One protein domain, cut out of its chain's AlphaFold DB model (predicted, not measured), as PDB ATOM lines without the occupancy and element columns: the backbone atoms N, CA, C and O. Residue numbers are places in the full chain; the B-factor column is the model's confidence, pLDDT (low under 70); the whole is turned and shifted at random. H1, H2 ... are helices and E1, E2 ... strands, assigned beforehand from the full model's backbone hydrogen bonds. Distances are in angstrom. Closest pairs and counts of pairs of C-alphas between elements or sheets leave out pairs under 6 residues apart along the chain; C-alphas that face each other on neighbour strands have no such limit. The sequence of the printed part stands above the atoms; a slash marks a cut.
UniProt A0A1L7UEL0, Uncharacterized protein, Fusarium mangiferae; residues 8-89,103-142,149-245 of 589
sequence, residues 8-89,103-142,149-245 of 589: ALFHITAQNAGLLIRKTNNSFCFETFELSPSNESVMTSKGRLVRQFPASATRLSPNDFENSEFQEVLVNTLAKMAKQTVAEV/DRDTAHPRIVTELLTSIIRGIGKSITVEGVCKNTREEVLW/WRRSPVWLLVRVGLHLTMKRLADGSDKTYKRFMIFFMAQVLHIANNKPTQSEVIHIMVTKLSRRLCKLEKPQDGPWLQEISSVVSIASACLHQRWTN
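This is residues 8 to 89, 103 to 142 and 149 to 245 of the 589 residues of an uncharacterized protein of Fusarium mangiferae (UniProt A0A1L7UEL0). Two lobes make the length: in one, a twisted four-strand sheet, E1 E2 E3 E5, lies between H4 on one face and H5 on the other; the second is a bundle of H6, H7 and H8, joined to the first where H5 meets H6. The ribbon E4 and E6 extends the first lobe, E4 running on into E5, and H3 lies side by side with H4. The printed part has 219 residues with eight named helices and six named strands, in the order E1 E2 E3 H1 E4 E5 H2 H3 H4 E6 H5 H6 H7 H8; the class is mixed and both sheets are antiparallel. The whole is only just loose, close to compact, with a radius of gyration of the C-alphas of 20.8 A, and spans 66 by 44 by 31 A.

Start at E1, residues 8 to 12, then E2, residues 17 to 24, and E3, residues 27 to 34: a meander, each strand the antiparallel neighbour of the one before, with N 10 and O 19 at 2.8 A and N 20 and O 31 at 2.8 A. H1, residues 39 to 44, is not on this sheet; its closest C-alpha to E4, residues 49 to 53, is Val 42, 6.9 A from that of Leu 49. E5, residues 56 to 60, is antiparallel to E3, with N 30 and O 58 at 2.8 A. H2, residues 62 to 65, and H3, residues 68 to 83, only graze the sheet. H4, residues 110 to 123, is on it at a height of 8.4 A, along the strands; the closest C-alphas to E3 are Thr 113 and Thr 32, 5.5 A. E6, residues 132 to 136, is antiparallel to E4, with N 51 and O 134 at 2.9 A. H5, residues 153 to 169, is on the opposite face from H4, giving three layers, helices on both faces of a sheet; its height is 9.7 A. H5 touches the hub H6, residues 175 to 193, with residues 162 to 167 alone, closest at C-alphas His 163 and Tyr 177, 5.7 A, a steep tilt of 43 degrees, opposite ways. H6, H7, residues 199 to 214, and H8, residues 223 to 245, form an up and down bundle, each running against the one before; the closest C-alphas are Leu 189 and Met 205, 6.3 A, for H6 and H7, and Val 206 and Val 232, 6.2 A, for H7 and H8. Every O i to N i+4 pair is within hydrogen-bond range in H1, H3, H5, H6, H7 and H8; H4 has 6 of 10, and H2 is too short for one.

Find C-alpha 8 at (163.395, 325.759, 194.431), where E1 begins. E2 is 22.4 A long, E3 23.5 A, H3 22.8 A, H5 24.3 A and H6 27.1 A. H8 runs 33.5 A to C-alpha 245 at (121.301, 352.105, 191.686).

The C-alphas farthest apart, Asn 63 and Asn 245, are 67.9 A apart. Residues 90 to 102 and 143 to 148 are not printed; C-alphas 89 and 103 are 11.1 A apart, 142 and 149 6.3 A. Of the links printed whole, none is long. Residue 103 and residues 217 to 221 have pLDDT under 70.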
ATOM      1  N   ALA A   8     163.911 325.876 195.787       91.38
ATOM      2  CA  ALA A   8     163.395 325.759 194.431       91.38
ATOM      3  C   ALA A   8     162.145 324.872 194.406       91.38
ATOM      4  O   ALA A   8     162.105 323.810 195.031       91.38
ATOM      5  N   LEU A   9     161.109 325.318 193.695       94.50
ATOM      6  CA  LEU A   9     159.829 324.623 193.581       94.50
ATOM      7  C   LEU A   9     159.521 324.369 192.106       94.50
ATOM      8  O   LEU A   9     159.370 325.310 191.331       94.50
ATOM      9  N   PHE A  10     159.396 323.099 191.733       94.31
ATOM     10  CA  PHE A  10     159.217 322.662 190.353       94.31
ATOM     11  C   PHE A  10     157.850 322.018 190.141       94.31
ATOM     12  O   PHE A  10     157.377 321.226 190.961       94.31
ATOM     13  N   HIS A  11     157.236 322.340 189.002       94.62
ATOM     14  CA  HIS A  11     156.033 321.683 188.504       94.62
ATOM     15  C   HIS A  11     156.416 320.653 187.439       94.62
ATOM     16  O   HIS A  11     156.795 321.026 186.330       94.62
ATOM     17  N   ILE A  12     156.289 319.363 187.748       93.50
ATOM     18  CA  ILE A  12     156.540 318.288 186.786       93.50
ATOM     19  C   ILE A  12     155.219 317.947 186.092       93.50
ATOM     20  O   ILE A  12     154.472 317.062 186.512       93.50
ATOM     21  N   THR A  13     154.914 318.713 185.045       87.94
ATOM     22  CA  THR A  13     153.588 318.790 184.414       87.94
ATOM     23  C   THR A  13     153.042 317.455 183.918       87.94
ATOM     24  O   THR A  13     151.919 317.099 184.269       87.94
ATOM     25  N   ALA A  14     153.810 316.698 183.129       87.75
ATOM     26  CA  ALA A  14     153.313 315.460 182.520       87.75
ATOM     27  C   ALA A  14     153.159 314.298 183.521       87.75
ATOM     28  O   ALA A  14     152.495 313.316 183.206       87.75
ATOM     29  N   GLN A  15     153.724 314.430 184.729       91.25
ATOM     30  CA  GLN A  15     153.681 313.413 185.788       91.25
ATOM     31  C   GLN A  15     152.844 313.833 186.995       91.25
ATOM     32  O   GLN A  15     152.935 313.197 188.037       91.25
ATOM     33  N   ASN A  16     152.051 314.907 186.890       93.25
ATOM     34  CA  ASN A  16     151.124 315.312 187.951       93.25
ATOM     35  C   ASN A  16     151.794 315.467 189.342       93.25
ATOM     36  O   ASN A  16     151.234 315.120 190.387       93.25
ATOM     37  N   ALA A  17     153.024 315.986 189.369       95.75
ATOM     38  CA  ALA A  17     153.829 316.019 190.582       95.75
ATOM     39  C   ALA A  17     154.511 317.371 190.814       95.75
ATOM     40  O   ALA A  17     154.874 318.099 189.886       95.75
ATOM     41  N   GLY A  18     154.679 317.700 192.089       96.69
ATOM     42  CA  GLY A  18     155.490 318.799 192.580       96.69
ATOM     43  C   GLY A  18     156.787 318.280 193.183       96.69
ATOM     44  O   GLY A  18     156.802 317.225 193.819       96.69
ATOM     45  N   LEU A  19     157.859 319.049 193.002       96.56
ATOM     46  CA  LEU A  19     159.155 318.809 193.627       96.56
ATOM     47  C   LEU A  19     159.618 320.087 194.328       96.56
ATOM     48  O   LEU A  19     159.737 321.137 193.702       96.56
ATOM     49  N   LEU A  20     159.891 319.992 195.623       95.56
ATOM     50  CA  LEU A  20     160.477 321.053 196.431       95.56
ATOM     51  C   LEU A  20     161.902 320.644 196.807       95.56
ATOM     52  O   LEU A  20     162.095 319.653 197.509       95.56
ATOM     53  N   ILE A  21     162.884 321.418 196.350       94.06
ATOM     54  CA  ILE A  21     164.291 321.269 196.726       94.06
ATOM     55  C   ILE A  21     164.640 322.393 197.694       94.06
ATOM     56  O   ILE A  21     164.384 323.567 197.425       94.06
ATOM     57  N   ARG A  22     165.220 322.036 198.834       90.44
ATOM     58  CA  ARG A  22     165.610 322.986 199.874       90.44
ATOM     59  C   ARG A  22     167.023 322.705 200.343       90.44
ATOM     60  O   ARG A  22     167.317 321.577 200.733       90.44
ATOM     61  N   LYS A  23     167.855 323.742 200.413       88.62
ATOM     62  CA  LYS A  23     169.100 323.680 201.177       88.62
ATOM     63  C   LYS A  23     168.793 323.875 202.660       88.62
ATOM     64  O   LYS A  23     167.974 324.698 203.047       88.62
ATOM     65  N   THR A  24     169.422 323.066 203.488       81.94
ATOM     66  CA  THR A  24     169.480 323.215 204.945       81.94
ATOM     67  C   THR A  24     170.952 323.285 205.327       81.94
ATOM     68  O   THR A  24     171.779 322.829 204.537       81.94
ATOM     69  N   ASN A  25     171.282 323.810 206.514       73.31
ATOM     70  CA  ASN A  25     172.653 324.120 206.957       73.31
ATOM     71  C   ASN A  25     173.756 323.126 206.530       73.31
ATOM     72  O   ASN A  25     174.879 323.561 206.317       73.31
ATOM     73  N   ASN A  26     173.465 321.822 206.401       83.94
ATOM     74  CA  ASN A  26     174.433 320.842 205.901       83.94
ATOM     75  C   ASN A  26     173.849 319.753 204.971       83.94
ATOM     76  O   ASN A  26     174.369 318.640 204.925       83.94
ATOM     77  N   SER A  27     172.720 320.001 204.291       90.75
ATOM     78  CA  SER A  27     172.132 319.010 203.367       90.75
ATOM     79  C   SER A  27     171.104 319.595 202.398       90.75
ATOM     80  O   SER A  27     170.485 320.620 202.691       90.75
ATOM     81  N   PHE A  28     170.856 318.900 201.290       92.75
ATOM     82  CA  PHE A  28     169.758 319.187 200.366       92.75
ATOM     83  C   PHE A  28     168.590 318.232 200.615       92.75
ATOM     84  O   PHE A  28     168.777 317.025 200.729       92.75
ATOM     85  N   CYS A  29     167.378 318.769 200.715       93.50
ATOM     86  CA  CYS A  29     166.152 318.012 200.940       93.50
ATOM     87  C   CYS A  29     165.267 318.077 199.697       93.50
ATOM     88  O   CYS A  29     164.905 319.168 199.256       93.50
ATOM     89  N   PHE A  30     164.923 316.909 199.166       95.56
ATOM     90  CA  PHE A  30     164.040 316.707 198.027       95.56
ATOM     91  C   PHE A  30     162.708 316.195 198.534       95.56
ATOM     92  O   PHE A  30     162.644 315.115 199.112       95.56
ATOM     93  N   GLU A  31     161.653 316.957 198.307       95.62
ATOM     94  CA  GLU A  31     160.304 316.641 198.755       95.62
ATOM     95  C   GLU A  31     159.387 316.539 197.546       95.62
ATOM     96  O   GLU A  31     159.187 317.526 196.835       95.62
ATOM     97  N   THR A  32     158.822 315.356 197.307       96.38
ATOM     98  CA  THR A  32     157.924 315.122 196.170       96.38
ATOM     99  C   THR A  32     156.495 314.897 196.633       96.38
ATOM    100  O   THR A  32     156.244 314.408 197.739       96.38
ATOM    101  N   PHE A  33     155.532 315.302 195.810       96.00
ATOM    102  CA  PHE A  33     154.117 315.140 196.117       96.00
ATOM    103  C   PHE A  33     153.234 315.238 194.875       96.00
ATOM    104  O   PHE A  33     153.571 315.897 193.899       96.00
ATOM    105  N   GLU A  34     152.066 314.610 194.940       95.50
ATOM    106  CA  GLU A  34     151.031 314.664 193.906       95.50
ATOM    107  C   GLU A  34     150.349 316.041 193.849       95.50
ATOM    108  O   GLU A  34     150.054 316.636 194.886       95.50
ATOM    109  N   LEU A  35     149.988 316.539 192.664       94.38
ATOM    110  CA  LEU A  35     149.285 317.823 192.533       94.38
ATOM    111  C   LEU A  35     147.772 317.676 192.355       94.38
ATOM    112  O   LEU A  35     147.009 318.294 193.100       94.38
ATOM    113  N   SER A  36     147.316 316.815 191.459       92.69
ATOM    114  CA  SER A  36     145.896 316.581 191.194       92.69
ATOM    115  C   SER A  36     145.518 315.141 191.551       92.69
ATOM    116  O   SER A  36     146.172 314.226 191.077       92.69
ATOM    117  N   PRO A  37     144.484 314.912 192.371       91.69
ATOM    118  CA  PRO A  37     144.032 313.559 192.691       91.69
ATOM    119  C   PRO A  37     143.254 312.928 191.526       91.69
ATOM    120  O   PRO A  37     142.706 313.644 190.678       91.69
ATOM    121  N   SER A  38     143.135 311.595 191.548       90.12
ATOM    122  CA  SER A  38     142.327 310.833 190.585       90.12
ATOM    123  C   SER A  38     140.846 311.206 190.622       90.12
ATOM    124  O   SER A  38     140.317 311.611 191.664       90.12
ATOM    125  N   ASN A  39     140.153 311.034 189.490       88.50
ATOM    126  CA  ASN A  39     138.705 311.236 189.405       88.50
ATOM    127  C   ASN A  39     137.964 310.416 190.456       88.50
ATOM    128  O   ASN A  39     137.106 310.947 191.155       88.50
ATOM    129  N   GLU A  40     138.337 309.148 190.612       88.00
ATOM    130  CA  GLU A  40     137.763 308.266 191.622       88.00
ATOM    131  C   GLU A  40     137.916 308.847 193.030       88.00
ATOM    132  O   GLU A  40     136.927 308.964 193.753       88.00
ATOM    133  N   SER A  41     139.116 309.298 193.407       88.81
ATOM    134  CA  SER A  41     139.358 309.889 194.729       88.81
ATOM    135  C   SER A  41     138.501 311.132 194.971       88.81
ATOM    136  O   SER A  41     138.040 311.358 196.090       88.81
ATOM    137  N   VAL A  42     138.259 311.945 193.937       89.25
ATOM    138  CA  VAL A  42     137.390 313.127 194.040       89.25
ATOM    139  C   VAL A  42     135.920 312.732 194.167       89.25
ATOM    140  O   VAL A  42     135.227 313.252 195.040       89.25
ATOM    141  N   MET A  43     135.451 311.811 193.328       87.06
ATOM    142  CA  MET A  43     134.035 311.441 193.229       87.06
ATOM    143  C   MET A  43     133.562 310.564 194.396       87.06
ATOM    144  O   MET A  43     132.411 310.665 194.813       87.06
ATOM    145  N   THR A  44     134.440 309.725 194.949       88.06
ATOM    146  CA  THR A  44     134.128 308.844 196.091       88.06
ATOM    147  C   THR A  44     134.229 309.556 197.442       88.06
ATOM    148  O   THR A  44     133.636 309.115 198.431       88.06
ATOM    149  N   SER A  45     134.948 310.681 197.505       87.75
ATOM    150  CA  SER A  45     135.149 311.434 198.741       87.75
ATOM    151  C   SER A  45     133.854 312.061 199.254       87.75
ATOM    152  O   SER A  45     133.346 313.042 198.713       87.75
ATOM    153  N   LYS A  46     133.361 311.574 200.396       83.25
ATOM    154  CA  LYS A  46     132.282 312.236 201.138       83.25
ATOM    155  C   LYS A  46     132.843 313.432 201.911       83.25
ATOM    156  O   LYS A  46     133.575 313.279 202.884       83.25
ATOM    157  N   GLY A  47     132.486 314.645 201.495       84.88
ATOM    158  CA  GLY A  47     132.893 315.877 202.174       84.88
ATOM    159  C   GLY A  47     134.156 316.507 201.583       84.88
ATOM    160  O   GLY A  47     134.098 317.104 200.513       84.88
ATOM    161  N   ARG A  48     135.279 316.497 202.314       85.06
ATOM    162  CA  ARG A  48     136.535 317.132 201.868       85.06
ATOM    163  C   ARG A  48     137.636 316.094 201.730       85.06
ATOM    164  O   ARG A  48     137.956 315.436 202.711       85.06
ATOM    165  N   LEU A  49     138.267 316.040 200.559       90.62
ATOM    166  CA  LEU A  49     139.444 315.207 200.342       90.62
ATOM    167  C   LEU A  49     140.624 315.770 201.149       90.62
ATOM    168  O   LEU A  49     141.020 316.929 200.976       90.62
ATOM    169  N   VAL A  50     141.152 314.955 202.058       92.44
ATOM    170  CA  VAL A  50     142.256 315.299 202.957       92.44
ATOM    171  C   VAL A  50     143.547 314.743 202.367       92.44
ATOM    172  O   VAL A  50     143.653 313.542 202.151       92.44
ATOM    173  N   ARG A  51     144.526 315.608 202.094       93.50
ATOM    174  CA  ARG A  51     145.801 315.228 201.465       93.50
ATOM    175  C   ARG A  51     146.978 315.703 202.310       93.50
ATOM    176  O   ARG A  51     146.946 316.814 202.850       93.50
ATOM    177  N   GLN A  52     148.003 314.864 202.420       93.75
ATOM    178  CA  GLN A  52     149.220 315.139 203.185       93.75
ATOM    179  C   GLN A  52     150.380 315.467 202.245       93.75
ATOM    180  O   GLN A  52     150.500 314.887 201.169       93.75
ATOM    181  N   PHE A  53     151.212 316.425 202.652       94.88
ATOM    182  CA  PHE A  53     152.342 316.907 201.864       94.88
ATOM    183  C   PHE A  53     153.579 317.104 202.749       94.88
ATOM    184  O   PHE A  53     153.431 317.674 203.832       94.88
ATOM    185  N   PRO A  54     154.788 316.753 202.281       94.88
ATOM    186  CA  PRO A  54     155.054 316.012 201.044       94.88
ATOM    187  C   PRO A  54     154.669 314.526 201.161       94.88
ATOM    188  O   PRO A  54     154.386 314.047 202.255       94.88
ATOM    189  N   ALA A  55     154.649 313.812 200.034       92.50
ATOM    190  CA  ALA A  55     154.419 312.367 200.008       92.50
ATOM    191  C   ALA A  55     155.694 311.595 200.378       92.50
ATOM    192  O   ALA A  55     155.643 310.621 201.124       92.50
ATOM    193  N   SER A  56     156.848 312.055 199.891       92.75
ATOM    194  CA  SER A  56     158.151 311.488 200.231       92.75
ATOM    195  C   SER A  56     159.207 312.581 200.369       92.75
ATOM    196  O   SER A  56     159.087 313.661 199.779       92.75
ATOM    197  N   ALA A  57     160.235 312.303 201.175       94.12
ATOM    198  CA  ALA A  57     161.368 313.192 201.364       94.12
ATOM    199  C   ALA A  57     162.698 312.424 201.387       94.12
ATOM    200  O   ALA A  57     162.825 311.374 202.026       94.12
ATOM    201  N   THR A  58     163.699 312.973 200.702       95.12
ATOM    202  CA  THR A  58     165.048 312.404 200.609       95.12
ATOM    203  C   THR A  58     166.090 313.481 200.862       95.12
ATOM    204  O   THR A  58     165.988 314.594 200.350       95.12
ATOM    205  N   ARG A  59     167.097 313.151 201.668       94.50
ATOM    206  CA  ARG A  59     168.221 314.018 202.014       94.50
ATOM    207  C   ARG A  59     169.469 313.611 201.240       94.50
ATOM    208  O   ARG A  59     169.806 312.431 201.221       94.50
ATOM    209  N   LEU A  60     170.176 314.593 200.699       93.94
ATOM    210  CA  LEU A  60     171.471 314.460 200.032       93.94
ATOM    211  C   LEU A  60     172.533 315.304 200.737       93.94
ATOM    212  O   LEU A  60     172.219 316.356 201.308       93.94
ATOM    213  N   SER A  61     173.785 314.845 200.701       93.06
ATOM    214  CA  SER A  61     174.906 315.657 201.167       93.06
ATOM    215  C   SER A  61     175.204 316.784 200.162       93.06
ATOM    216  O   SER A  61     174.834 316.669 198.990       93.06
ATOM    217  N   PRO A  62     175.852 317.884 200.586       90.50
ATOM    218  CA  PRO A  62     176.283 318.926 199.660       90.50
ATOM    219  C   PRO A  62     177.204 318.392 198.559       90.50
ATOM    220  O   PRO A  62     176.975 318.698 197.397       90.50
ATOM    221  N   ASN A  63     178.150 317.514 198.905       90.31
ATOM    222  CA  ASN A  63     179.102 316.936 197.951       90.31
ATOM    223  C   ASN A  63     178.408 316.127 196.844       90.31
ATOM    224  O   ASN A  63     178.783 316.236 195.681       90.31
ATOM    225  N   ASP A  64     177.383 315.344 197.193       91.38
ATOM    226  CA  ASP A  64     176.645 314.542 196.208       91.38
ATOM    227  C   ASP A  64     175.784 315.425 195.298       91.38
ATOM    228  O   ASP A  64     175.657 315.165 194.105       91.38
ATOM    229  N   PHE A  65     175.181 316.481 195.855       90.25
ATOM    230  CA  PHE A  65     174.336 317.394 195.087       90.25
ATOM    231  C   PHE A  65     175.145 318.335 194.185       90.25
ATOM    232  O   PHE A  65     174.676 318.699 193.111       90.25
ATOM    233  N   GLU A  66     176.332 318.758 194.621       89.44
ATOM    234  CA  GLU A  66     177.224 319.661 193.879       89.44
ATOM    235  C   GLU A  66     178.071 318.925 192.824       89.44
ATOM    236  O   GLU A  66     178.783 319.563 192.052       89.44
ATOM    237  N   ASN A  67     177.951 317.597 192.728       93.06
ATOM    238  CA  ASN A  67     178.518 316.819 191.633       93.06
ATOM    239  C   ASN A  67     177.862 317.209 190.289       93.06
ATOM    240  O   ASN A  67     176.645 317.092 190.113       93.06
ATOM    241  N   SER A  68     178.678 317.646 189.325       91.75
ATOM    242  CA  SER A  68     178.214 318.141 188.024       91.75
ATOM    243  C   SER A  68     177.504 317.080 187.180       91.75
ATOM    244  O   SER A  68     176.493 317.387 186.552       91.75
ATOM    245  N   GLU A  69     177.981 315.833 187.198       90.94
ATOM    246  CA  GLU A  69     177.369 314.725 186.449       90.94
ATOM    247  C   GLU A  69     175.986 314.388 187.018       90.94
ATOM    248  O   GLU A  69     175.018 314.208 186.274       90.94
ATOM    249  N   PHE A  70     175.856 314.374 188.349       90.25
ATOM    250  CA  PHE A  70     174.565 314.180 189.006       90.25
ATOM    251  C   PHE A  70     173.575 315.293 188.641       90.25
ATOM    252  O   PHE A  70     172.422 315.002 188.312       90.25
ATOM    253  N   GLN A  71     174.007 316.557 188.675       90.81
ATOM    254  CA  GLN A  71     173.150 317.688 188.314       90.81
ATOM    255  C   GLN A  71     172.685 317.608 186.861       90.81
ATOM    256  O   GLN A  71     171.501 317.816 186.594       90.81
ATOM    257  N   GLU A  72     173.575 317.261 185.932       89.19
ATOM    258  CA  GLU A  72     173.232 317.093 184.521       89.19
ATOM    259  C   GLU A  72     172.176 315.994 184.325       89.19
ATOM    260  O   GLU A  72     171.132 316.223 183.704       89.19
ATOM    261  N   VAL A  73     172.388 314.816 184.924       90.69
ATOM    262  CA  VAL A  73     171.432 313.701 184.863       90.69
ATOM    263  C   VAL A  73     170.096 314.079 185.502       90.69
ATOM    264  O   VAL A  73     169.037 313.783 184.938       90.69
ATOM    265  N   LEU A  74     170.115 314.756 186.653       91.56
ATOM    266  CA  LEU A  74     168.911 315.207 187.347       91.56
ATOM    267  C   LEU A  74     168.115 316.193 186.486       91.56
ATOM    268  O   LEU A  74     166.904 316.030 186.330       91.56
ATOM    269  N   VAL A  75     168.778 317.188 185.894       90.00
ATOM    270  CA  VAL A  75     168.143 318.191 185.028       90.00
ATOM    271  C   VAL A  75     167.530 317.529 183.796       90.00
ATOM    272  O   VAL A  75     166.352 317.756 183.513       90.00
ATOM    273  N   ASN A  76     168.275 316.659 183.109       86.00
ATOM    274  CA  ASN A  76     167.782 315.937 181.936       86.00
ATOM    275  C   ASN A  76     166.581 315.044 182.281       86.00
ATOM    276  O   ASN A  76     165.574 315.035 181.568       86.00
ATOM    277  N   THR A  77     166.643 314.355 183.422       89.69
ATOM    278  CA  THR A  77     165.553 313.508 183.923       89.69
ATOM    279  C   THR A  77     164.303 314.331 184.225       89.69
ATOM    280  O   THR A  77     163.220 314.003 183.738       89.69
ATOM    281  N   LEU A  78     164.433 315.434 184.970       91.31
ATOM    282  CA  LEU A  78     163.308 316.312 185.307       91.31
ATOM    283  C   LEU A  78     162.701 316.963 184.059       91.31
ATOM    284  O   LEU A  78     161.476 317.019 183.932       91.31
ATOM    285  N   ALA A  79     163.533 317.406 183.113       87.00
ATOM    286  CA  ALA A  79     163.079 317.982 181.852       87.00
ATOM    287  C   ALA A  79     162.296 316.962 181.010       87.00
ATOM    288  O   ALA A  79     161.236 317.292 180.466       87.00
ATOM    289  N   LYS A  80     162.775 315.713 180.942       85.38
ATOM    290  CA  LYS A  80     162.093 314.614 180.247       85.38
ATOM    291  C   LYS A  80     160.763 314.272 180.918       85.38
ATOM    292  O   LYS A  80     159.733 314.255 180.246       85.38
ATOM    293  N   MET A  81     160.760 314.106 182.243       90.69
ATOM    294  CA  MET A  81     159.551 313.842 183.031       90.69
ATOM    295  C   MET A  81     158.523 314.973 182.913       90.69
ATOM    296  O   MET A  81     157.329 314.708 182.874       90.69
ATOM    297  N   ALA A  82     158.940 316.236 182.808       87.12
ATOM    298  CA  ALA A  82     157.996 317.338 182.637       87.12
ATOM    299  C   ALA A  82     157.276 317.305 181.274       87.12
ATOM    300  O   ALA A  82     156.144 317.789 181.177       87.12
ATOM    301  N   LYS A  83     157.905 316.738 180.233       81.19
ATOM    302  CA  LYS A  83     157.423 316.784 178.841       81.19
ATOM    303  C   LYS A  83     156.742 315.505 178.359       81.19
ATOM    304  O   LYS A  83     155.791 315.615 177.590       81.19
ATOM    305  N   GLN A  84     157.250 314.337 178.742       82.19
ATOM    306  CA  GLN A  84     156.787 313.047 178.233       82.19
ATOM    307  C   GLN A  84     155.746 312.442 179.166       82.19
ATOM    308  O   GLN A  84     155.947 312.406 180.377       82.19
ATOM    309  N   THR A  85     154.645 311.958 178.601       78.19
ATOM    310  CA  THR A  85     153.657 311.133 179.301       78.19
ATOM    311  C   THR A  85     154.065 309.668 179.222       78.19
ATOM    312  O   THR A  85     154.598 309.231 178.206       78.19
ATOM    313  N   VAL A  86     153.805 308.907 180.282       79.69
ATOM    314  CA  VAL A  86     154.099 307.468 180.345       79.69
ATOM    315  C   VAL A  86     152.765 306.723 180.286       79.69
ATOM    316  O   VAL A  86     151.894 306.980 181.117       79.69
ATOM    317  N   ALA A  87     152.567 305.854 179.292       73.44
ATOM    318  CA  ALA A  87     151.275 305.199 179.056       73.44
ATOM    319  C   ALA A  87     150.838 304.355 180.265       73.44
ATOM    320  O   ALA A  87     149.679 304.356 180.664       73.44
ATOM    321  N   GLU A  88     151.790 303.712 180.940       75.75
ATOM    322  CA  GLU A  88     151.549 302.857 182.101       75.75
ATOM    323  C   GLU A  88     151.006 303.618 183.314       75.75
ATOM    324  O   GLU A  88     150.457 302.990 184.218       75.75
ATOM    325  N   VAL A  89     151.203 304.942 183.387       76.31
ATOM    326  CA  VAL A  89     150.695 305.772 184.497       76.31
ATOM    327  C   VAL A  89     149.402 306.504 184.159       76.31
ATOM    328  O   VAL A  89     148.865 307.204 185.022       76.31
ATOM    329  N   ASP A 103     142.322 309.662 178.700       67.75
ATOM    330  CA  ASP A 103     142.807 311.046 178.655       67.75
ATOM    331  C   ASP A 103     142.098 312.003 179.636       67.75
ATOM    332  O   ASP A 103     142.573 313.112 179.890       67.75
ATOM    333  N   ARG A 104     140.915 311.634 180.150       73.75
ATOM    334  CA  ARG A 104     140.120 312.472 181.059       73.75
ATOM    335  C   ARG A 104     140.521 312.312 182.522       73.75
ATOM    336  O   ARG A 104     140.070 313.128 183.341       73.75
ATOM    337  N   ASP A 105     141.326 311.306 182.876       81.56
ATOM    338  CA  ASP A 105     141.857 311.166 184.234       81.56
ATOM    339  C   ASP A 105     143.257 311.785 184.421       81.56
ATOM    340  O   ASP A 105     143.937 312.153 183.468       81.56
ATOM    341  N   THR A 106     143.681 311.975 185.671       84.38
ATOM    342  CA  THR A 106     145.028 312.450 186.010       84.38
ATOM    343  C   THR A 106     146.037 311.315 185.958       84.38
ATOM    344  O   THR A 106     145.772 310.226 186.465       84.38
ATOM    345  N   ALA A 107     147.231 311.609 185.444       86.69
ATOM    346  CA  ALA A 107     148.371 310.703 185.514       86.69
ATOM    347  C   ALA A 107     148.745 310.385 186.972       86.69
ATOM    348  O   ALA A 107     148.764 311.279 187.827       86.69
ATOM    349  N   HIS A 108     149.081 309.127 187.252       89.38
ATOM    350  CA  HIS A 108     149.571 308.726 188.568       89.38
ATOM    351  C   HIS A 108     150.984 309.296 188.813       89.38
ATOM    352  O   HIS A 108     151.866 309.114 187.969       89.38
ATOM    353  N   PRO A 109     151.271 309.914 189.974       92.31
ATOM    354  CA  PRO A 109     152.512 310.664 190.208       92.31
ATOM    355  C   PRO A 109     153.770 309.801 190.415       92.31
ATOM    356  O   PRO A 109     154.856 310.340 190.633       92.31
ATOM    357  N   ARG A 110     153.647 308.468 190.333       92.00
ATOM    358  CA  ARG A 110     154.685 307.488 190.724       92.00
ATOM    359  C   ARG A 110     156.020 307.653 190.006       92.00
ATOM    360  O   ARG A 110     157.059 307.356 190.586       92.00
ATOM    361  N   ILE A 111     156.027 308.179 188.782       93.06
ATOM    362  CA  ILE A 111     157.279 308.458 188.060       93.06
ATOM    363  C   ILE A 111     158.153 309.457 188.835       93.06
ATOM    364  O   ILE A 111     159.375 309.334 188.859       93.06
ATOM    365  N   VAL A 112     157.535 310.407 189.536       93.62
ATOM    366  CA  VAL A 112     158.247 311.365 190.387       93.62
ATOM    367  C   VAL A 112     158.262 310.894 191.839       93.62
ATOM    368  O   VAL A 112     159.320 310.855 192.461       93.62
ATOM    369  N   THR A 113     157.114 310.508 192.398       92.38
ATOM    370  CA  THR A 113     157.021 310.208 193.836       92.38
ATOM    371  C   THR A 113     157.731 308.922 194.233       92.38
ATOM    372  O   THR A 113     158.234 308.850 195.354       92.38
ATOM    373  N   GLU A 114     157.839 307.946 193.328       91.81
ATOM    374  CA  GLU A 114     158.465 306.645 193.581       91.81
ATOM    375  C   GLU A 114     159.771 306.484 192.801       91.81
ATOM    376  O   GLU A 114     160.813 306.315 193.428       91.81
ATOM    377  N   LEU A 115     159.760 306.578 191.464       92.38
ATOM    378  CA  LEU A 115     160.948 306.311 190.638       92.38
ATOM    379  C   LEU A 115     162.055 307.350 190.870       92.38
ATOM    380  O   LEU A 115     163.148 306.976 191.291       92.38
ATOM    381  N   LEU A 116     161.781 308.644 190.659       92.88
ATOM    382  CA  LEU A 116     162.773 309.699 190.915       92.88
ATOM    383  C   LEU A 116     163.242 309.674 192.378       92.88
ATOM    384  O   LEU A 116     164.440 309.722 192.643       92.88
ATOM    385  N   THR A 117     162.312 309.547 193.327       91.88
ATOM    386  CA  THR A 117     162.646 309.425 194.754       91.88
ATOM    387  C   THR A 117     163.567 308.237 195.027       91.88
ATOM    388  O   THR A 117     164.503 308.371 195.810       91.88
ATOM    389  N   SER A 118     163.347 307.088 194.383       91.31
ATOM    390  CA  SER A 118     164.180 305.889 194.552       91.31
ATOM    391  C   SER A 118     165.582 306.077 193.977       91.31
ATOM    392  O   SER A 118     166.550 305.688 194.623       91.31
ATOM    393  N   ILE A 119     165.699 306.737 192.819       90.19
ATOM    394  CA  ILE A 119     166.993 307.100 192.220       90.19
ATOM    395  C   ILE A 119     167.775 308.008 193.177       90.19
ATOM    396  O   ILE A 119     168.911 307.708 193.534       90.19
ATOM    397  N   ILE A 120     167.141 309.079 193.666       92.12
ATOM    398  CA  ILE A 120     167.770 310.026 194.598       92.12
ATOM    399  C   ILE A 120     168.121 309.334 195.922       92.12
ATOM    400  O   ILE A 120     169.167 309.602 196.509       92.12
ATOM    401  N   ARG A 121     167.277 308.411 196.396       90.88
ATOM    402  CA  ARG A 121     167.521 307.627 197.613       90.88
ATOM    403  C   ARG A 121     168.732 306.705 197.488       90.88
ATOM    404  O   ARG A 121     169.359 306.456 198.508       90.88
ATOM    405  N   GLY A 122     169.062 306.214 196.293       89.81
ATOM    406  CA  GLY A 122     170.270 305.414 196.072       89.81
ATOM    407  C   GLY A 122     171.563 306.176 196.387       89.81
ATOM    408  O   GLY A 122     172.543 305.565 196.799       89.81
ATOM    409  N   ILE A 123     171.535 307.503 196.245       89.69
ATOM    410  CA  ILE A 123     172.665 308.406 196.513       89.69
ATOM    411  C   ILE A 123     172.542 309.027 197.919       89.69
ATOM    412  O   ILE A 123     173.528 309.257 198.610       89.69
ATOM    413  N   GLY A 124     171.313 309.299 198.360       90.62
ATOM    414  CA  GLY A 124     171.009 309.960 199.626       90.62
ATOM    415  C   GLY A 124     170.438 309.039 200.708       90.62
ATOM    416  O   GLY A 124     170.710 307.845 200.795       90.62
ATOM    417  N   LYS A 125     169.613 309.618 201.585       91.94
ATOM    418  CA  LYS A 125     168.882 308.900 202.641       91.94
ATOM    419  C   LYS A 125     167.434 309.358 202.691       91.94
ATOM    420  O   LYS A 125     167.160 310.556 202.689       91.94
ATOM    421  N   SER A 126     166.502 308.413 202.775       92.31
ATOM    422  CA  SER A 126     165.094 308.743 203.021       92.31
ATOM    423  C   SER A 126     164.939 309.334 204.422       92.31
ATOM    424  O   SER A 126     165.566 308.859 205.371       92.31
ATOM    425  N   ILE A 127     164.136 310.390 204.539       92.50
ATOM    426  CA  ILE A 127     163.893 311.083 205.802       92.50
ATOM    427  C   ILE A 127     162.407 311.363 205.992       92.50
ATOM    428  O   ILE A 127     161.648 311.496 205.035       92.50
ATOM    429  N   THR A 128     162.004 311.523 207.247       88.81
ATOM    430  CA  THR A 128     160.696 312.074 207.598       88.81
ATOM    431  C   THR A 128     160.840 313.573 207.817       88.81
ATOM    432  O   THR A 128     161.726 314.021 208.545       88.81
ATOM    433  N   VAL A 129     159.975 314.359 207.178       88.69
ATOM    434  CA  VAL A 129     159.916 315.814 207.350       88.69
ATOM    435  C   VAL A 129     158.583 316.214 207.950       88.69
ATOM    436  O   VAL A 129     157.571 315.538 207.761       88.69
ATOM    437  N   GLU A 130     158.567 317.345 208.651       87.69
ATOM    438  CA  GLU A 130     157.311 317.907 209.121       87.69
ATOM    439  C   GLU A 130     156.459 318.344 207.920       87.69
ATOM    440  O   GLU A 130     156.844 319.219 207.129       87.69
ATOM    441  N   GLY A 131     155.313 317.682 207.782       90.88
ATOM    442  CA  GLY A 131     154.375 317.893 206.694       90.88
ATOM    443  C   GLY A 131     153.268 318.897 207.011       90.88
ATOM    444  O   GLY A 131     153.158 319.475 208.100       90.88
ATOM    445  N   VAL A 132     152.404 319.081 206.018       94.62
ATOM    446  CA  VAL A 132     151.158 319.836 206.114       94.62
ATOM    447  C   VAL A 132     150.002 318.996 205.598       94.62
ATOM    448  O   VAL A 132     150.108 318.285 204.600       94.62
ATOM    449  N   CYS A 133     148.864 319.131 206.264       93.81
ATOM    450  CA  CYS A 133     147.614 318.538 205.832       93.81
ATOM    451  C   CYS A 133     146.755 319.615 205.164       93.81
ATOM    452  O   CYS A 133     146.568 320.709 205.710       93.81
ATOM    453  N   LYS A 134     146.239 319.339 203.964       91.94
ATOM    454  CA  LYS A 134     145.337 320.246 203.252       91.94
ATOM    455  C   LYS A 134     144.054 319.532 202.858       91.94
ATOM    456  O   LYS A 134     144.068 318.478 202.236       91.94
ATOM    457  N   ASN A 135     142.944 320.212 203.124       91.25
ATOM    458  CA  ASN A 135     141.642 319.862 202.573       91.25
ATOM    459  C   ASN A 135     141.536 320.441 201.157       91.25
ATOM    460  O   ASN A 135     141.401 321.662 200.993       91.25
ATOM    461  N   THR A 136     141.623 319.588 200.141       87.31
ATOM    462  CA  THR A 136     141.467 319.958 198.732       87.31
ATOM    463  C   THR A 136     140.015 319.764 198.314       87.31
ATOM    464  O   THR A 136     139.464 318.676 198.435       87.31
ATOM    465  N   ARG A 137     139.370 320.839 197.851       81.00
ATOM    466  CA  ARG A 137     137.991 320.799 197.344       81.00
ATOM    467  C   ARG A 137     138.019 320.613 195.832       81.00
ATOM    468  O   ARG A 137     137.668 321.536 195.106       81.00
ATOM    469  N   GLU A 138     138.548 319.490 195.379       84.88
ATOM    470  CA  GLU A 138     138.579 319.182 193.952       84.88
ATOM    471  C   GLU A 138     137.171 318.906 193.432       84.88
ATOM    472  O   GLU A 138     136.315 318.418 194.164       84.88
ATOM    473  N   GLU A 139     136.932 319.286 192.185       84.06
ATOM    474  CA  GLU A 139     135.670 319.088 191.476       84.06
ATOM    475  C   GLU A 139     136.047 318.632 190.064       84.06
ATOM    476  O   GLU A 139     136.932 319.223 189.444       84.06
ATOM    477  N   VAL A 140     135.408 317.562 189.591       83.19
ATOM    478  CA  VAL A 140     135.585 317.029 188.237       83.19
ATOM    479  C   VAL A 140     134.292 317.318 187.494       83.19
ATOM    480  O   VAL A 140     133.318 316.578 187.602       83.19
ATOM    481  N   LEU A 141     134.259 318.453 186.800       84.81
ATOM    482  CA  LEU A 141     133.076 318.891 186.062       84.81
ATOM    483  C   LEU A 141     133.291 318.635 184.577       84.81
ATOM    484  O   LEU A 141     134.293 319.058 184.005       84.81
ATOM    485  N   TRP A 142     132.340 317.968 183.937       84.06
ATOM    486  CA  TRP A 142     132.404 317.671 182.513       84.06
ATOM    487  C   TRP A 142     131.113 318.116 181.829       84.06
ATOM    488  O   TRP A 142     130.024 317.756 182.267       84.06
ATOM    489  N   TRP A 149     136.863 320.006 183.550       88.31
ATOM    490  CA  TRP A 149     137.355 321.124 184.342       88.31
ATOM    491  C   TRP A 149     137.833 320.618 185.706       88.31
ATOM    492  O   TRP A 149     137.144 319.829 186.356       88.31
ATOM    493  N   ARG A 150     139.008 321.093 186.135       86.88
ATOM    494  CA  ARG A 150     139.633 320.800 187.433       86.88
ATOM    495  C   ARG A 150     140.328 322.046 187.976       86.88
ATOM    496  O   ARG A 150     140.591 322.999 187.238       86.88
ATOM    497  N   ARG A 151     140.680 322.044 189.264       88.25
ATOM    498  CA  ARG A 151     141.472 323.140 189.839       88.25
ATOM    499  C   ARG A 151     142.918 323.079 189.363       88.25
ATOM    500  O   ARG A 151     143.468 322.015 189.105       88.25
ATOM    501  N   SER A 152     143.545 324.253 189.288       90.81
ATOM    502  CA  SER A 152     144.924 324.386 188.819       90.81
ATOM    503  C   SER A 152     145.918 323.629 189.724       90.81
ATOM    504  O   SER A 152     146.030 323.981 190.908       90.81
ATOM    505  N   PRO A 153     146.695 322.665 189.187       92.38
ATOM    506  CA  PRO A 153     147.751 321.978 189.937       92.38
ATOM    507  C   PRO A 153     148.871 322.938 190.357       92.38
ATOM    508  O   PRO A 153     149.396 322.833 191.464       92.38
ATOM    509  N   VAL A 154     149.167 323.948 189.529       94.00
ATOM    510  CA  VAL A 154     150.139 325.012 189.837       94.00
ATOM    511  C   VAL A 154     149.725 325.779 191.091       94.00
ATOM    512  O   VAL A 154     150.550 326.079 191.951       94.00
ATOM    513  N   TRP A 155     148.431 326.072 191.243       93.19
ATOM    514  CA  TRP A 155     147.956 326.775 192.431       93.19
ATOM    515  C   TRP A 155     148.125 325.942 193.705       93.19
ATOM    516  O   TRP A 155     148.470 326.484 194.763       93.19
ATOM    517  N   LEU A 156     147.911 324.625 193.627       94.25
ATOM    518  CA  LEU A 156     148.186 323.752 194.762       94.25
ATOM    519  C   LEU A 156     149.685 323.699 195.067       94.25
ATOM    520  O   LEU A 156     150.043 323.855 196.235       94.25
ATOM    521  N   LEU A 157     150.532 323.554 194.043       95.75
ATOM    522  CA  LEU A 157     151.991 323.554 194.161       95.75
ATOM    523  C   LEU A 157     152.475 324.776 194.951       95.75
ATOM    524  O   LEU A 157     153.106 324.625 195.996       95.75
ATOM    525  N   VAL A 158     152.091 325.981 194.515       94.62
ATOM    526  CA  VAL A 158     152.455 327.243 195.179       94.62
ATOM    527  C   VAL A 158     151.955 327.269 196.624       94.62
ATOM    528  O   VAL A 158     152.702 327.590 197.546       94.62
ATOM    529  N   ARG A 159     150.701 326.869 196.873       94.50
ATOM    530  CA  ARG A 159     150.136 326.839 198.232       94.50
ATOM    531  C   ARG A 159     150.801 325.828 199.158       94.50
ATOM    532  O   ARG A 159     150.782 326.047 200.371       94.50
ATOM    533  N   VAL A 160     151.260 324.693 198.640       95.19
ATOM    534  CA  VAL A 160     151.987 323.672 199.404       95.19
ATOM    535  C   VAL A 160     153.397 324.174 199.692       95.19
ATOM    536  O   VAL A 160     153.762 324.234 200.862       95.19
ATOM    537  N   GLY A 161     154.122 324.655 198.678       94.19
ATOM    538  CA  GLY A 161     155.472 325.202 198.828       94.19
ATOM    539  C   GLY A 161     155.544 326.376 199.809       94.19
ATOM    540  O   GLY A 161     156.387 326.373 200.709       94.19
ATOM    541  N   LEU A 162     154.613 327.335 199.714       93.81
ATOM    542  CA  LEU A 162     154.515 328.454 200.660       93.81
ATOM    543  C   LEU A 162     154.203 327.982 202.081       93.81
ATOM    544  O   LEU A 162     154.806 328.464 203.034       93.81
ATOM    545  N   HIS A 163     153.272 327.036 202.241       94.56
ATOM    546  CA  HIS A 163     152.877 326.548 203.566       94.56
ATOM    547  C   HIS A 163     154.015 325.775 204.230       94.56
ATOM    548  O   HIS A 163     154.362 326.100 205.359       94.56
ATOM    549  N   LEU A 164     154.642 324.832 203.523       92.81
ATOM    550  CA  LEU A 164     155.801 324.087 204.026       92.81
ATOM    551  C   LEU A 164     156.947 325.032 204.405       92.81
ATOM    552  O   LEU A 164     157.534 324.891 205.474       92.81
ATOM    553  N   THR A 165     157.230 326.031 203.568       90.88
ATOM    554  CA  THR A 165     158.298 327.003 203.831       90.88
ATOM    555  C   THR A 165     157.992 327.872 205.047       90.88
ATOM    556  O   THR A 165     158.784 327.910 205.981       90.88
ATOM    557  N   MET A 166     156.834 328.535 205.075       91.25
ATOM    558  CA  MET A 166     156.473 329.451 206.163       91.25
ATOM    559  C   MET A 166     156.289 328.734 207.497       91.25
ATOM    560  O   MET A 166     156.636 329.296 208.529       91.25
ATOM    561  N   LYS A 167     155.763 327.502 207.482       90.69
ATOM    562  CA  LYS A 167     155.607 326.695 208.694       90.69
ATOM    563  C   LYS A 167     156.966 326.407 209.330       90.69
ATOM    564  O   LYS A 167     157.125 326.576 210.530       90.69
ATOM    565  N   ARG A 168     157.962 326.045 208.519       87.69
ATOM    566  CA  ARG A 168     159.321 325.740 208.993       87.69
ATOM    567  C   ARG A 168     160.097 326.977 209.433       87.69
ATOM    568  O   ARG A 168     160.867 326.890 210.376       87.69
ATOM    569  N   LEU A 169     159.875 328.124 208.786       85.31
ATOM    570  CA  LEU A 169     160.455 329.402 209.220       85.31
ATOM    571  C   LEU A 169     159.838 329.929 210.525       85.31
ATOM    572  O   LEU A 169     160.446 330.758 211.187       85.31
ATOM    573  N   ALA A 170     158.632 329.479 210.872       85.69
ATOM    574  CA  ALA A 170     157.898 329.891 212.065       85.69
ATOM    575  C   ALA A 170     157.831 328.773 213.123       85.69
ATOM    576  O   ALA A 170     156.814 328.650 213.809       85.69
ATOM    577  N   ASP A 171     158.867 327.931 213.197       82.69
ATOM    578  CA  ASP A 171     159.023 326.843 214.175       82.69
ATOM    579  C   ASP A 171     157.783 325.935 214.307       82.69
ATOM    580  O   ASP A 171     157.303 325.631 215.397       82.69
ATOM    581  N   GLY A 172     157.211 325.532 213.169       82.81
ATOM    582  CA  GLY A 172     156.047 324.641 213.103       82.81
ATOM    583  C   GLY A 172     154.690 325.361 213.122       82.81
ATOM    584  O   GLY A 172     153.643 324.730 212.968       82.81
ATOM    585  N   SER A 173     154.665 326.690 213.261       87.88
ATOM    586  CA  SER A 173     153.427 327.470 213.361       87.88
ATOM    587  C   SER A 173     152.775 327.769 212.005       87.88
ATOM    588  O   SER A 173     153.340 328.421 211.128       87.88
ATOM    589  N   ASP A 174     151.492 327.425 211.872       87.88
ATOM    590  CA  ASP A 174     150.683 327.760 210.689       87.88
ATOM    591  C   ASP A 174     150.268 329.241 210.610       87.88
ATOM    592  O   ASP A 174     149.666 329.672 209.618       87.88
ATOM    593  N   LYS A 175     150.510 330.034 211.665       86.69
ATOM    594  CA  LYS A 175     149.983 331.405 211.781       86.69
ATOM    595  C   LYS A 175     150.495 332.308 210.659       86.69
ATOM    596  O   LYS A 175     149.698 333.033 210.065       86.69
ATOM    597  N   THR A 176     151.782 332.220 210.325       88.25
ATOM    598  CA  THR A 176     152.416 333.033 209.273       88.25
ATOM    599  C   THR A 176     151.792 332.765 207.906       88.25
ATOM    600  O   THR A 176     151.347 333.697 207.238       88.25
ATOM    601  N   TYR A 177     151.631 331.490 207.534       91.38
ATOM    602  CA  TYR A 177     150.953 331.109 206.291       91.38
ATOM    603  C   TYR A 177     149.497 331.589 206.256       91.38
ATOM    604  O   TYR A 177     149.031 332.111 205.242       91.38
ATOM    605  N   LYS A 178     148.760 331.446 207.366       89.94
ATOM    606  CA  LYS A 178     147.362 331.897 207.450       89.94
ATOM    607  C   LYS A 178     147.242 333.415 207.269       89.94
ATOM    608  O   LYS A 178     146.369 333.840 206.515       89.94
ATOM    609  N   ARG A 179     148.124 334.207 207.893       87.94
ATOM    610  CA  ARG A 179     148.192 335.672 207.730       87.94
ATOM    611  C   ARG A 179     148.508 336.057 206.285       87.94
ATOM    612  O   ARG A 179     147.752 336.820 205.688       87.94
ATOM    613  N   PHE A 180     149.532 335.442 205.690       90.00
ATOM    614  CA  PHE A 180     149.884 335.663 204.285       90.00
ATOM    615  C   PHE A 180     148.710 335.370 203.343       90.00
ATOM    616  O   PHE A 180     148.411 336.163 202.460       90.00
ATOM    617  N   MET A 181     147.987 334.262 203.545       92.12
ATOM    618  CA  MET A 181     146.844 333.921 202.692       92.12
ATOM    619  C   MET A 181     145.697 334.935 202.782       92.12
ATOM    620  O   MET A 181     144.966 335.089 201.806       92.12
ATOM    621  N   ILE A 182     145.500 335.588 203.930       91.69
ATOM    622  CA  ILE A 182     144.496 336.651 204.087       91.69
ATOM    623  C   ILE A 182     144.956 337.907 203.362       91.69
ATOM    624  O   ILE A 182     144.191 338.450 202.571       91.69
ATOM    625  N   PHE A 183     146.210 338.310 203.570       90.50
ATOM    626  CA  PHE A 183     146.815 339.423 202.848       90.50
ATOM    627  C   PHE A 183     146.723 339.221 201.326       90.50
ATOM    628  O   PHE A 183     146.182 340.064 200.621       90.50
ATOM    629  N   PHE A 184     147.119 338.048 200.823       91.81
ATOM    630  CA  PHE A 184     147.002 337.688 199.409       91.81
ATOM    631  C   PHE A 184     145.560 337.806 198.891       91.81
ATOM    632  O   PHE A 184     145.325 338.352 197.818       91.81
ATOM    633  N   MET A 185     144.569 337.325 199.652       93.12
ATOM    634  CA  MET A 185     143.159 337.452 199.263       93.12
ATOM    635  C   MET A 185     142.674 338.903 199.248       93.12
ATOM    636  O   MET A 185     141.846 339.241 198.404       93.12
ATOM    637  N   ALA A 186     143.185 339.749 200.142       92.88
ATOM    638  CA  ALA A 186     142.895 341.175 200.125       92.88
ATOM    639  C   ALA A 186     143.502 341.858 198.898       92.88
ATOM    640  O   ALA A 186     142.795 342.605 198.237       92.88
ATOM    641  N   GLN A 187     144.731 341.520 198.501       92.44
ATOM    642  CA  GLN A 187     145.314 342.039 197.257       92.44
ATOM    643  C   GLN A 187     144.497 341.636 196.020       92.44
ATOM    644  O   GLN A 187     144.228 342.454 195.142       92.44
ATOM    645  N   VAL A 188     144.009 340.391 195.971       92.88
ATOM    646  CA  VAL A 188     143.111 339.942 194.893       92.88
ATOM    647  C   VAL A 188     141.802 340.742 194.883       92.88
ATOM    648  O   VAL A 188     141.343 341.142 193.814       92.88
ATOM    649  N   LEU A 189     141.211 341.004 196.054       94.44
ATOM    650  CA  LEU A 189     140.011 341.835 196.174       94.44
ATOM    651  C   LEU A 189     140.280 343.291 195.767       94.44
ATOM    652  O   LEU A 189     139.458 343.886 195.079       94.44
ATOM    653  N   HIS A 190     141.434 343.847 196.133       92.19
ATOM    654  CA  HIS A 190     141.844 345.192 195.739       92.19
ATOM    655  C   HIS A 190     141.886 345.327 194.210       92.19
ATOM    656  O   HIS A 190     141.269 346.227 193.644       92.19
ATOM    657  N   ILE A 191     142.513 344.367 193.521       91.19
ATOM    658  CA  ILE A 191     142.534 344.324 192.052       91.19
ATOM    659  C   ILE A 191     141.116 344.173 191.482       91.19
ATOM    660  O   ILE A 191     140.783 344.822 190.490       91.19
ATOM    661  N   ALA A 192     140.275 343.328 192.086       92.12
ATOM    662  CA  ALA A 192     138.901 343.115 191.634       92.12
ATOM    663  C   ALA A 192     138.025 344.370 191.778       92.12
ATOM    664  O   ALA A 192     137.183 344.606 190.909       92.12
ATOM    665  N   ASN A 193     138.242 345.178 192.821       88.75
ATOM    666  CA  ASN A 193     137.565 346.462 193.022       88.75
ATOM    667  C   ASN A 193     137.920 347.479 191.927       88.75
ATOM    668  O   ASN A 193     137.069 348.267 191.528       88.75
ATOM    669  N   ASN A 194     139.153 347.429 191.412       87.06
ATOM    670  CA  ASN A 194     139.652 348.346 190.382       87.06
ATOM    671  C   ASN A 194     139.324 347.891 188.946       87.06
ATOM    672  O   ASN A 194     139.728 348.531 187.978       87.06
ATOM    673  N   LYS A 195     138.612 346.770 188.785       89.38
ATOM    674  CA  LYS A 195     138.210 346.201 187.491       89.38
ATOM    675  C   LYS A 195     136.684 346.092 187.402       89.38
ATOM    676  O   LYS A 195     136.016 346.054 188.437       89.38
ATOM    677  N   PRO A 196     136.099 345.998 186.191       86.94
ATOM    678  CA  PRO A 196     134.660 345.793 186.003       86.94
ATOM    679  C   PRO A 196     134.234 344.364 186.399       86.94
ATOM    680  O   PRO A 196     133.838 343.546 185.573       86.94
ATOM    681  N   THR A 197     134.338 344.044 187.688       92.38
ATOM    682  CA  THR A 197     134.017 342.735 188.263       92.38
ATOM    683  C   THR A 197     132.546 342.687 188.679       92.38
ATOM    684  O   THR A 197     132.015 343.668 189.203       92.38
ATOM    685  N   GLN A 198     131.879 341.546 188.487       94.69
ATOM    686  CA  GLN A 198     130.485 341.325 188.897       94.69
ATOM    687  C   GLN A 198     130.296 341.438 190.422       94.69
ATOM    688  O   GLN A 198     131.167 341.046 191.200       94.69
ATOM    689  N   SER A 199     129.139 341.952 190.853       93.50
ATOM    690  CA  SER A 199     128.841 342.203 192.273       93.50
ATOM    691  C   SER A 199     128.877 340.930 193.124       93.50
ATOM    692  O   SER A 199     129.432 340.933 194.219       93.50
ATOM    693  N   GLU A 200     128.355 339.817 192.606       94.94
ATOM    694  CA  GLU A 200     128.361 338.525 193.307       94.94
ATOM    695  C   GLU A 200     129.784 338.044 193.612       94.94
ATOM    696  O   GLU A 200     130.082 337.599 194.721       94.94
ATOM    697  N   VAL A 201     130.697 338.195 192.648       94.94
ATOM    698  CA  VAL A 201     132.102 337.797 192.791       94.94
ATOM    699  C   VAL A 201     132.792 338.626 193.876       94.94
ATOM    700  O   VAL A 201     133.440 338.052 194.755       94.94
ATOM    701  N   ILE A 202     132.609 339.952 193.864       94.75
ATOM    702  CA  ILE A 202     133.146 340.855 194.897       94.75
ATOM    703  C   ILE A 202     132.580 340.476 196.275       94.75
ATOM    704  O   ILE A 202     133.334 340.333 197.238       94.75
ATOM    705  N   HIS A 203     131.271 340.222 196.372       95.00
ATOM    706  CA  HIS A 203     130.626 339.815 197.620       95.00
ATOM    707  C   HIS A 203     131.187 338.490 198.169       95.00
ATOM    708  O   HIS A 203     131.474 338.374 199.365       95.00
ATOM    709  N   ILE A 204     131.414 337.496 197.302       95.69
ATOM    710  CA  ILE A 204     132.035 336.217 197.679       95.69
ATOM    711  C   ILE A 204     133.467 336.430 198.181       95.69
ATOM    712  O   ILE A 204     133.867 335.800 199.167       95.69
ATOM    713  N   MET A 205     134.250 337.286 197.516       95.12
ATOM    714  CA  MET A 205     135.623 337.607 197.921       95.12
ATOM    715  C   MET A 205     135.657 338.260 199.306       95.12
ATOM    716  O   MET A 205     136.355 337.748 200.185       95.12
ATOM    717  N   VAL A 206     134.844 339.302 199.528       94.75
ATOM    718  CA  VAL A 206     134.685 339.973 200.832       94.75
ATOM    719  C   VAL A 206     134.297 338.960 201.907       94.75
ATOM    720  O   VAL A 206     134.985 338.816 202.913       94.75
ATOM    721  N   THR A 207     133.256 338.164 201.661       94.19
ATOM    722  CA  THR A 207     132.758 337.181 202.630       94.19
ATOM    723  C   THR A 207     133.808 336.124 202.981       94.19
ATOM    724  O   THR A 207     133.956 335.743 204.145       94.19
ATOM    725  N   LYS A 208     134.573 335.630 201.995       92.88
ATOM    726  CA  LYS A 208     135.659 334.663 202.234       92.88
ATOM    727  C   LYS A 208     136.804 335.269 203.036       92.88
ATOM    728  O   LYS A 208     137.353 334.570 203.892       92.88
ATOM    729  N   LEU A 209     137.163 336.516 202.746       92.50
ATOM    730  CA  LEU A 209     138.208 337.249 203.446       92.50
ATOM    731  C   LEU A 209     137.810 337.489 204.908       92.50
ATOM    732  O   LEU A 209     138.518 337.030 205.804       92.50
ATOM    733  N   SER A 210     136.623 338.054 205.148       90.31
ATOM    734  CA  SER A 210     136.086 338.300 206.493       90.31
ATOM    735  C   SER A 210     135.977 337.012 207.308       90.31
ATOM    736  O   SER A 210     136.464 336.940 208.433       90.31
ATOM    737  N   ARG A 211     135.457 335.922 206.718       90.88
ATOM    738  CA  ARG A 211     135.400 334.611 207.394       90.88
ATOM    739  C   ARG A 211     136.775 334.069 207.781       90.88
ATOM    740  O   ARG A 211     136.887 333.368 208.784       90.88
ATOM    741  N   ARG A 212     137.816 334.311 206.980       88.62
ATOM    742  CA  ARG A 212     139.186 333.884 207.315       88.62
ATOM    743  C   ARG A 212     139.797 334.745 208.407       88.62
ATOM    744  O   ARG A 212     140.514 334.193 209.234       88.62
ATOM    745  N   LEU A 213     139.478 336.036 208.428       87.56
ATOM    746  CA  LEU A 213     139.890 336.942 209.489       87.56
ATOM    747  C   LEU A 213     139.298 336.513 210.839       87.56
ATOM    748  O   LEU A 213     140.047 336.356 211.796       87.56
ATOM    749  N   CYS A 214     138.005 336.169 210.892       87.75
ATOM    750  CA  CYS A 214     137.379 335.634 212.110       87.75
ATOM    751  C   CYS A 214     138.055 334.343 212.612       87.75
ATOM    752  O   CYS A 214     138.191 334.137 213.812       87.75
ATOM    753  N   LYS A 215     138.529 333.478 211.703       86.38
ATOM    754  CA  LYS A 215     139.229 332.223 212.052       86.38
ATOM    755  C   LYS A 215     140.639 332.413 212.613       86.38
ATOM    756  O   LYS A 215     141.250 331.428 213.017       86.38
ATOM    757  N   LEU A 216     141.189 333.627 212.579       82.81
ATOM    758  CA  LEU A 216     142.456 333.928 213.244       82.81
ATOM    759  C   LEU A 216     142.287 334.199 214.746       82.81
ATOM    760  O   LEU A 216     143.311 334.255 215.422       82.81
ATOM    761  N   GLU A 217     141.043 334.319 215.241       68.62
ATOM    762  CA  GLU A 217     140.605 334.551 216.635       68.62
ATOM    763  C   GLU A 217     141.141 335.836 217.291       68.62
ATOM    764  O   GLU A 217     140.359 336.638 217.787       68.62
ATOM    765  N   LYS A 218     142.459 336.065 217.264       69.12
ATOM    766  CA  LYS A 218     143.147 337.266 217.760       69.12
ATOM    767  C   LYS A 218     144.203 337.722 216.744       69.12
ATOM    768  O   LYS A 218     145.383 337.374 216.883       69.12
ATOM    769  N   PRO A 219     143.814 338.422 215.663       67.12
ATOM    770  CA  PRO A 219     144.792 339.001 214.752       67.12
ATOM    771  C   PRO A 219     145.597 340.069 215.516       67.12
ATOM    772  O   PRO A 219     145.022 340.894 216.211       67.12
ATOM    773  N   GLN A 220     146.932 340.008 215.456       65.75
ATOM    774  CA  GLN A 220     147.780 341.056 216.037       65.75
ATOM    775  C   GLN A 220     147.627 342.326 215.202       65.75
ATOM    776  O   GLN A 220     147.805 342.247 213.982       65.75
ATOM    777  N   ASP A 221     147.339 343.451 215.857       64.56
ATOM    778  CA  ASP A 221     147.261 344.759 215.211       64.56
ATOM    779  C   ASP A 221     148.546 345.055 214.432       64.56
ATOM    780  O   ASP A 221     149.662 344.861 214.919       64.56
ATOM    781  N   GLY A 222     148.390 345.473 213.177       73.50
ATOM    782  CA  GLY A 222     149.508 345.803 212.302       73.50
ATOM    783  C   GLY A 222     149.054 346.402 210.968       73.50
ATOM    784  O   GLY A 222     147.876 346.284 210.617       73.50
ATOM    785  N   PRO A 223     149.976 347.001 210.190       77.88
ATOM    786  CA  PRO A 223     149.653 347.713 208.944       77.88
ATOM    787  C   PRO A 223     148.868 346.867 207.929       77.88
ATOM    788  O   PRO A 223     147.944 347.352 207.282       77.88
ATOM    789  N   TRP A 224     149.163 345.566 207.863       81.62
ATOM    790  CA  TRP A 224     148.473 344.617 206.984       81.62
ATOM    791  C   TRP A 224     146.959 344.517 207.263       81.62
ATOM    792  O   TRP A 224     146.182 344.315 206.334       81.62
ATOM    793  N   LEU A 225     146.514 344.678 208.519       83.88
ATOM    794  CA  LEU A 225     145.086 344.672 208.875       83.88
ATOM    795  C   LEU A 225     144.377 345.953 208.453       83.88
ATOM    796  O   LEU A 225     143.233 345.888 208.008       83.88
ATOM    797  N   GLN A 226     145.051 347.099 208.575       84.75
ATOM    798  CA  GLN A 226     144.509 348.385 208.132       84.75
ATOM    799  C   GLN A 226     144.276 348.369 206.620       84.75
ATOM    800  O   GLN A 226     143.208 348.760 206.149       84.75
ATOM    801  N   GLU A 227     145.234 347.825 205.869       85.88
ATOM    802  CA  GLU A 227     145.114 347.646 204.424       85.88
ATOM    803  C   GLU A 227     143.946 346.720 204.056       85.88
ATOM    804  O   GLU A 227     143.106 347.077 203.230       85.88
ATOM    805  N   ILE A 228     143.815 345.569 204.727       89.94
ATOM    806  CA  ILE A 228     142.675 344.658 204.538       89.94
ATOM    807  C   ILE A 228     141.348 345.371 204.809       89.94
ATOM    808  O   ILE A 228     140.410 345.243 204.019       89.94
ATOM    809  N   SER A 229     141.263 346.113 205.916       88.31
ATOM    810  CA  SER A 229     140.055 346.846 206.292       88.31
ATOM    811  C   SER A 229     139.688 347.878 205.231       88.31
ATOM    812  O   SER A 229     138.529 347.955 204.835       88.31
ATOM    813  N   SER A 230     140.669 348.626 204.722       90.38
ATOM    814  CA  SER A 230     140.469 349.604 203.649       90.38
ATOM    815  C   SER A 230     139.905 348.945 202.386       90.38
ATOM    816  O   SER A 230     138.865 349.358 201.869       90.38
ATOM    817  N   VAL A 231     140.517 347.845 201.938       92.75
ATOM    818  CA  VAL A 231     140.077 347.108 200.742       92.75
ATOM    819  C   VAL A 231     138.653 346.561 200.892       92.75
ATOM    820  O   VAL A 231     137.856 346.636 199.951       92.75
ATOM    821  N   VAL A 232     138.309 346.022 202.066       92.75
ATOM    822  CA  VAL A 232     136.961 345.507 202.357       92.75
ATOM    823  C   VAL A 232     135.929 346.633 202.395       92.75
ATOM    824  O   VAL A 232     134.832 346.462 201.857       92.75
ATOM    825  N   SER A 233     136.271 347.785 202.974       92.81
ATOM    826  CA  SER A 233     135.395 348.959 203.014       92.81
ATOM    827  C   SER A 233     135.105 349.489 201.610       92.81
ATOM    828  O   SER A 233     133.942 349.708 201.278       92.81
ATOM    829  N   ILE A 234     136.128 349.597 200.753       92.62
ATOM    830  CA  ILE A 234     135.968 350.004 199.346       92.62
ATOM    831  C   ILE A 234     135.044 349.030 198.602       92.62
ATOM    832  O   ILE A 234     134.102 349.453 197.927       92.62
ATOM    833  N   ALA A 235     135.270 347.721 198.754       93.94
ATOM    834  CA  ALA A 235     134.436 346.697 198.126       93.94
ATOM    835  C   ALA A 235     132.970 346.795 198.583       93.94
ATOM    836  O   ALA A 235     132.047 346.726 197.771       93.94
ATOM    837  N   SER A 236     132.760 346.982 199.886       93.50
ATOM    838  CA  SER A 236     131.429 347.091 200.491       93.50
ATOM    839  C   SER A 236     130.692 348.343 200.018       93.50
ATOM    840  O   SER A 236     129.523 348.253 199.645       93.50
ATOM    841  N   ALA A 237     131.381 349.486 199.950       93.44
ATOM    842  CA  ALA A 237     130.830 350.728 199.418       93.44
ATOM    843  C   ALA A 237     130.432 350.588 197.940       93.44
ATOM    844  O   ALA A 237     129.330 350.983 197.556       93.44
ATOM    845  N   CYS A 238     131.278 349.945 197.125       91.62
ATOM    846  CA  CYS A 238     130.978 349.665 195.719       91.62
ATOM    847  C   CYS A 238     129.714 348.802 195.565       91.62
ATOM    848  O   CYS A 238     128.826 349.125 194.773       91.62
ATOM    849  N   LEU A 239     129.600 347.719 196.340       94.31
ATOM    850  CA  LEU A 239     128.418 346.853 196.323       94.31
ATOM    851  C   LEU A 239     127.155 347.596 196.754       94.31
ATOM    852  O   LEU A 239     126.117 347.452 196.106       94.31
ATOM    853  N   HIS A 240     127.253 348.410 197.805       94.25
ATOM    854  CA  HIS A 240     126.139 349.213 198.290       94.25
ATOM    855  C   HIS A 240     125.660 350.202 197.223       94.25
ATOM    856  O   HIS A 240     124.477 350.230 196.903       94.25
ATOM    857  N   GLN A 241     126.577 350.932 196.582       93.62
ATOM    858  CA  GLN A 241     126.242 351.862 195.504       93.62
ATOM    859  C   GLN A 241     125.548 351.159 194.327       93.62
ATOM    860  O   GLN A 241     124.550 351.653 193.801       93.62
ATOM    861  N   ARG A 242     126.048 349.985 193.915       93.38
ATOM    862  CA  ARG A 242     125.420 349.190 192.847       93.38
ATOM    863  C   ARG A 242     124.010 348.749 193.223       93.38
ATOM    864  O   ARG A 242     123.124 348.809 192.376       93.38
ATOM    865  N   TRP A 243     123.801 348.330 194.469       92.62
ATOM    866  CA  TRP A 243     122.484 347.952 194.974       92.62
ATOM    867  C   TRP A 243     121.516 349.137 194.985       92.62
ATOM    868  O   TRP A 243     120.420 349.032 194.440       92.62
ATOM    869  N   THR A 244     121.947 350.294 195.495       93.31
ATOM    870  CA  THR A 244     121.148 351.525 195.487       93.31
ATOM    871  C   THR A 244     120.715 351.897 194.069       93.31
ATOM    872  O   THR A 244     119.533 352.130 193.837       93.31
ATOM    873  N   ASN A 245     121.625 351.836 193.092       90.44
ATOM    874  CA  ASN A 245     121.301 352.105 191.686       90.44
ATOM    875  C   ASN A 245     120.244 351.144 191.114       90.44
ATOM    876  O   ASN A 245     119.407 351.561 190.311       90.44
TER     877      ASN A 245